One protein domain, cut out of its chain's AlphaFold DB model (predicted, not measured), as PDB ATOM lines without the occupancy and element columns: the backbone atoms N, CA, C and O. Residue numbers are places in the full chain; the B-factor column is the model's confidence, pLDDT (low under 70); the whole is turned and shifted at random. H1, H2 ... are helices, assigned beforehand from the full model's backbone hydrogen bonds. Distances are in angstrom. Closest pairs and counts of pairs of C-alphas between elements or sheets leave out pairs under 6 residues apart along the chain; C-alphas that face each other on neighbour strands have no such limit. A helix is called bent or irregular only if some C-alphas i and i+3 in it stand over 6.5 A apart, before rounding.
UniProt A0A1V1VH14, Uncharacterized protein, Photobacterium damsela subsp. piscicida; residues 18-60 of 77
ATOM      1  N   GLU A  18     130.205  -8.364 -35.391       88.94
ATOM      2  CA  GLU A  18     128.979  -7.687 -34.972       88.94
ATOM      3  C   GLU A  18     127.776  -8.292 -35.707       88.94
ATOM      4  O   GLU A  18     127.873  -8.703 -36.867       88.94
ATOM      5  N   TYR A  19     126.636  -8.370 -35.025       90.06
ATOM      6  CA  TYR A  19     125.406  -8.903 -35.594       90.06
ATOM      7  C   TYR A  19     124.192  -8.133 -35.082       90.06
ATOM      8  O   TYR A  19     124.172  -7.633 -33.960       90.06
ATOM      9  N   GLN A  20     123.151  -8.085 -35.911       90.75
ATOM     10  CA  GLN A  20     121.861  -7.499 -35.571       90.75
ATOM     11  C   GLN A  20     120.773  -8.555 -35.745       90.75
ATOM     12  O   GLN A  20     120.641  -9.155 -36.811       90.75
ATOM     13  N   HIS A  21     119.957  -8.755 -34.710       90.81
ATOM     14  CA  HIS A  21     118.749  -9.562 -34.829       90.81
ATOM     15  C   HIS A  21     117.608  -8.703 -35.391       90.81
ATOM     16  O   HIS A  21     117.371  -7.586 -34.923       90.81
ATOM     17  N   MET A  22     116.911  -9.222 -36.402       92.50
ATOM     18  CA  MET A  22     115.756  -8.579 -37.024       92.50
ATOM     19  C   MET A  22     114.616  -9.585 -37.168       92.50
ATOM     20  O   MET A  22     114.831 -10.718 -37.593       92.50
ATOM     21  N   THR A  23     113.395  -9.155 -36.851       93.25
ATOM     22  CA  THR A  23     112.184  -9.968 -37.001       93.25
ATOM     23  C   THR A  23     111.318  -9.391 -38.112       93.25
ATOM     24  O   THR A  23     110.912  -8.232 -38.050       93.25
ATOM     25  N   LEU A  24     111.027 -10.205 -39.126       92.19
ATOM     26  CA  LEU A  24     110.070  -9.878 -40.180       92.19
ATOM     27  C   LEU A  24     108.761 -10.613 -39.901       92.19
ATOM     28  O   LEU A  24     108.750 -11.835 -39.756       92.19
ATOM     29  N   THR A  25     107.655  -9.876 -39.842       90.62
ATOM     30  CA  THR A  25     106.329 -10.445 -39.588       90.62
ATOM     31  C   THR A  25     105.531 -10.497 -40.883       90.62
ATOM     32  O   THR A  25     105.305  -9.478 -41.530       90.62
ATOM     33  N   MET A  26     105.095 -11.698 -41.264       90.06
ATOM     34  CA  MET A  26     104.197 -11.882 -42.403       90.06
ATOM     35  C   MET A  26     102.800 -11.329 -42.075       90.06
ATOM     36  O   MET A  26     102.280 -11.655 -41.003       90.06
ATOM     37  N   PRO A  27     102.157 -10.580 -42.993       91.50
ATOM     38  CA  PRO A  27     100.766 -10.166 -42.839       91.50
ATOM     39  C   PRO A  27      99.834 -11.351 -42.572       91.50
ATOM     40  O   PRO A  27      99.909 -12.379 -43.249       91.50
ATOM     41  N   ASP A  28      98.923 -11.181 -41.619       91.12
ATOM     42  CA  ASP A  28      97.928 -12.173 -41.196       91.12
ATOM     43  C   ASP A  28      97.063 -12.705 -42.346       91.12
ATOM     44  O   ASP A  28      96.802 -13.905 -42.437       91.12
ATOM     45  N   LYS A  29      96.723 -11.835 -43.301       94.00
ATOM     46  CA  LYS A  29      95.979 -12.179 -44.523       94.00
ATOM     47  C   LYS A  29      96.634 -13.288 -45.353       94.00
ATOM     48  O   LYS A  29      95.937 -13.979 -46.092       94.00
ATOM     49  N   LEU A  30      97.952 -13.474 -45.249       92.31
ATOM     50  CA  LEU A  30      98.678 -14.524 -45.973       92.31
ATOM     51  C   LEU A  30      98.766 -15.835 -45.184       92.31
ATOM     52  O   LEU A  30      99.064 -16.877 -45.768       92.31
ATOM     53  N   TRP A  31      98.486 -15.834 -43.879       90.88
ATOM     54  CA  TRP A  31      98.633 -17.023 -43.035       90.88
ATOM     55  C   TRP A  31      97.828 -18.237 -43.521       90.88
ATOM     56  O   TRP A  31      98.394 -19.333 -43.505       90.88
ATOM     57  N   PRO A  32      96.568 -18.108 -43.992       93.06
ATOM     58  CA  PRO A  32      95.821 -19.257 -44.505       93.06
ATOM     59  C   PRO A  32      96.514 -19.937 -45.691       93.06
ATOM     60  O   PRO A  32      96.533 -21.164 -45.766       93.06
ATOM     61  N   ILE A  33      97.152 -19.160 -46.574       94.06
ATOM     62  CA  ILE A  33      97.865 -19.682 -47.746       94.06
ATOM     63  C   ILE A  33      99.032 -20.560 -47.294       94.06
ATOM     64  O   ILE A  33      99.153 -21.698 -47.733       94.06
ATOM     65  N   PHE A  34      99.860 -20.074 -46.372       92.12
ATOM     66  CA  PHE A  34     101.020 -20.831 -45.891       92.12
ATOM     67  C   PHE A  34     100.625 -22.018 -45.011       92.12
ATOM     68  O   PHE A  34     101.286 -23.053 -45.052       92.12
ATOM     69  N   ARG A  35      99.523 -21.904 -44.259       90.12
ATOM     70  CA  ARG A  35      98.983 -23.008 -43.457       90.12
ATOM     71  C   ARG A  35      98.537 -24.179 -44.332       90.12
ATOM     72  O   ARG A  35      98.809 -25.322 -43.988       90.12
ATOM     73  N   LEU A  36      97.870 -23.890 -45.448       95.12
ATOM     74  CA  LEU A  36      97.402 -24.906 -46.397       95.12
ATOM     75  C   LEU A  36      98.515 -25.411 -47.326       95.12
ATOM     76  O   LEU A  36      98.385 -26.486 -47.903       95.12
ATOM     77  N   ASN A  37      99.614 -24.659 -47.456       95.12
ATOM     78  CA  ASN A  37     100.707 -24.960 -48.377       95.12
ATOM     79  C   ASN A  37     102.082 -24.850 -47.674       95.12
ATOM     80  O   ASN A  37     102.852 -23.931 -47.972       95.12
ATOM     81  N   PRO A  38     102.441 -25.768 -46.749       89.75
ATOM     82  CA  PRO A  38     103.651 -25.638 -45.924       89.75
ATOM     83  C   PRO A  38     104.966 -25.572 -46.714       89.75
ATOM     84  O   PRO A  38     105.940 -24.980 -46.251       89.75
ATOM     85  N   TRP A  39     105.007 -26.123 -47.933       92.25
ATOM     86  CA  TRP A  39     106.184 -26.039 -48.807       92.25
ATOM     87  C   TRP A  39     106.534 -24.596 -49.202       92.25
ATOM     88  O   TRP A  39     107.684 -24.311 -49.545       92.25
ATOM     89  N   LEU A  40     105.572 -23.667 -49.116       93.00
ATOM     90  CA  LEU A  40     105.801 -22.249 -49.375       93.00
ATOM     91  C   LEU A  40     106.649 -21.578 -48.292       93.00
ATOM     92  O   LEU A  40     107.167 -20.501 -48.552       93.00
ATOM     93  N   ILE A  41     106.886 -22.185 -47.121       90.50
ATOM     94  CA  ILE A  41     107.759 -21.600 -46.080       90.50
ATOM     95  C   ILE A  41     109.150 -21.247 -46.638       90.50
ATOM     96  O   ILE A  41     109.711 -20.205 -46.296       90.50
ATOM     97  N   ASN A  42     109.669 -22.046 -47.575       91.31
ATOM     98  CA  ASN A  42     110.934 -21.764 -48.260       91.31
ATOM     99  C   ASN A  42     110.931 -20.436 -49.035       91.31
ATOM    100  O   ASN A  42     111.986 -19.823 -49.219       91.31
ATOM    101  N   LEU A  43     109.759 -19.965 -49.461       93.19
ATOM    102  CA  LEU A  43     109.597 -18.663 -50.096       93.19
ATOM    103  C   LEU A  43     109.845 -17.518 -49.106       93.19
ATOM    104  O   LEU A  43     110.473 -16.537 -49.492       93.19
ATOM    105  N   LEU A  44     109.451 -17.655 -47.833       92.06
ATOM    106  CA  LEU A  44     109.690 -16.622 -46.813       92.06
ATOM    107  C   LEU A  44     111.186 -16.380 -46.608       92.06
ATOM    108  O   LEU A  44     111.628 -15.231 -46.620       92.06
ATOM    109  N   TYR A  45     111.970 -17.459 -46.503       91.75
ATOM    110  CA  TYR A  45     113.429 -17.368 -46.423       91.75
ATOM    111  C   TYR A  45     114.010 -16.649 -47.640       91.75
ATOM    112  O   TYR A  45     114.792 -15.711 -47.492       91.75
ATOM    113  N   ARG A  46     113.592 -17.038 -48.852       94.06
ATOM    114  CA  ARG A  46     114.070 -16.421 -50.099       94.06
ATOM    115  C   ARG A  46     113.727 -14.935 -50.176       94.06
ATOM    116  O   ARG A  46     114.584 -14.146 -50.567       94.06
ATOM    117  N   CYS A  47     112.514 -14.547 -49.785       94.06
ATOM    118  CA  CYS A  47     112.093 -13.147 -49.752       94.06
ATOM    119  C   CYS A  47     112.946 -12.327 -48.778       94.06
ATOM    120  O   CYS A  47     113.479 -11.288 -49.170       94.06
ATOM    121  N   ALA A  48     113.120 -12.806 -47.542       94.44
ATOM    122  CA  ALA A  48     113.925 -12.126 -46.531       94.44
ATOM    123  C   ALA A  48     115.391 -11.985 -46.973       94.44
ATOM    124  O   ALA A  48     115.931 -10.879 -46.999       94.44
ATOM    125  N   VAL A  49     116.016 -13.089 -47.396       95.56
ATOM    126  CA  VAL A  49     117.417 -13.109 -47.839       95.56
ATOM    127  C   VAL A  49     117.627 -12.195 -49.044       95.56
ATOM    128  O   VAL A  49     118.550 -11.385 -49.042       95.56
ATOM    129  N   SER A  50     116.749 -12.261 -50.049       96.81
ATOM    130  CA  SER A  50     116.846 -11.408 -51.240       96.81
ATOM    131  C   SER A  50     116.754  -9.919 -50.893       96.81
ATOM    132  O   SER A  50     117.534  -9.116 -51.415       96.81
ATOM    133  N   ALA A  51     115.857  -9.543 -49.974       96.25
ATOM    134  CA  ALA A  51     115.720  -8.161 -49.523       96.25
ATOM    135  C   ALA A  51     117.001  -7.652 -48.841       96.25
ATOM    136  O   ALA A  51     117.498  -6.580 -49.196       96.25
ATOM    137  N   PHE A  52     117.576  -8.436 -47.924       96.62
ATOM    138  CA  PHE A  52     118.799  -8.056 -47.212       96.62
ATOM    139  C   PHE A  52     120.033  -8.036 -48.113       96.62
ATOM    140  O   PHE A  52     120.791  -7.069 -48.064       96.62
ATOM    141  N   LEU A  53     120.215  -9.030 -48.985       97.31
ATOM    142  CA  LEU A  53     121.326  -9.034 -49.943       97.31
ATOM    143  C   LEU A  53     121.224  -7.858 -50.922       97.31
ATOM    144  O   LEU A  53     122.225  -7.207 -51.220       97.31
ATOM    145  N   SER A  54     120.013  -7.533 -51.383       98.00
ATOM    146  CA  SER A  54     119.783  -6.363 -52.238       98.00
ATOM    147  C   SER A  54     120.095  -5.055 -51.513       98.00
ATOM    148  O   SER A  54     120.687  -4.149 -52.103       98.00
ATOM    149  N   PHE A  55     119.713  -4.941 -50.239       96.88
ATOM    150  CA  PHE A  55     120.047  -3.792 -49.402       96.88
ATOM    151  C   PHE A  55     121.562  -3.658 -49.207       96.88
ATOM    152  O   PHE A  55     122.116  -2.589 -49.464       96.88
ATOM    153  N   ALA A  56     122.236  -4.745 -48.828       96.94
ATOM    154  CA  ALA A  56     123.675  -4.781 -48.599       96.94
ATOM    155  C   ALA A  56     124.460  -4.399 -49.859       96.94
ATOM    156  O   ALA A  56     125.292  -3.492 -49.822       96.94
ATOM    157  N   LYS A  57     124.085  -4.977 -51.009       98.00
ATOM    158  CA  LYS A  57     124.658  -4.635 -52.317       98.00
ATOM    159  C   LYS A  57     124.529  -3.143 -52.628       98.00
ATOM    160  O   LYS A  57     125.498  -2.530 -53.062       98.00
ATOM    161  N   LYS A  58     123.359  -2.540 -52.387       98.38
ATOM    162  CA  LYS A  58     123.137  -1.095 -52.603       98.38
ATOM    163  C   LYS A  58     123.974  -0.212 -51.676       98.38
ATOM    164  O   LYS A  58     124.216   0.942 -52.010       98.38
ATOM    165  N   ARG A  59     124.378  -0.725 -50.513       97.19
ATOM    166  CA  ARG A  59     125.209  -0.013 -49.534       97.19
ATOM    167  C   ARG A  59     126.698  -0.348 -49.641       97.19
ATOM    168  O   ARG A  59     127.477   0.240 -48.902       97.19
ATOM    169  N   GLY A  60     127.091  -1.250 -50.543       97.69
ATOM    170  CA  GLY A  60     128.481  -1.679 -50.701       97.69
ATOM    171  C   GLY A  60     129.027  -2.448 -49.495       97.69
ATOM    172  O   GLY A  60     130.228  -2.415 -49.260       97.69
TER     173      GLY A  60
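What this domain is: This is residues 18 to 60 of the 77 residues of an uncharacterized protein of Photobacterium damsela subsp. piscicida (UniProt A0A1V1VH14). The model is a loose, open U: residues 18 to 27, with no named element, run along one side, the short helix H1 makes the turn at one end, and the long helix H2 folds back along the other side. H2 makes most of the length. The printed part has 43 residues with two named helices, H1 and then H2, and no named strand; the class is all helix. The whole is loose, with a radius of gyration of the C-alphas of 13.0 A, and its outline is a rod spanning 39 by 16 by 16 A.

How they stand to each other: After residues 18 to 27 comes H1, residues 28 to 36, and a tight link of one residue, Asn 37, joins it to H2, residues 38 to 59. H1 and H2 are close but not clearly touching, with 2 pairs of C-alphas within 8 A; the closest C-alphas, those of Phe 34 and Leu 40, are 6.1 A apart. Their lines stand at a steep tilt of 49 degrees, and they run opposite ways. Their centres are 18.5 A apart. Of the O i to N i+4 pairs, 3 of 5 in H1 and 14 of 18 in H2 are within hydrogen-bond range.

Where its parts are: The printed part begins at Glu 18, with its C-alpha at (128.979, -7.687, -34.972). H1 begins at C-alpha 28 (97.928, -12.173, -41.196) and is 13.8 A from first to last C-alpha; it is irregular, with C-alphas 29 and 32 7.1 A apart. H2 is 33.7 A long from C-alpha 38 to C-alpha 59 at (125.209, -0.013, -49.534). It is neither bent nor irregular, but only just: C-alphas 39 and 42 are 6.4 A apart.

The domain as a whole: The two C-alphas farthest apart, those of Leu 36 and Gly 60, are 39.0 A apart, while those of Glu 18 and Gly 60 are 16.8 A apart. Residues 49 to 60, of which 49 to 59 belong to H2, stand free. The printed part has no cut and no long link between its helices. Its mean pLDDT is 93.5, and no printed residue is under 70.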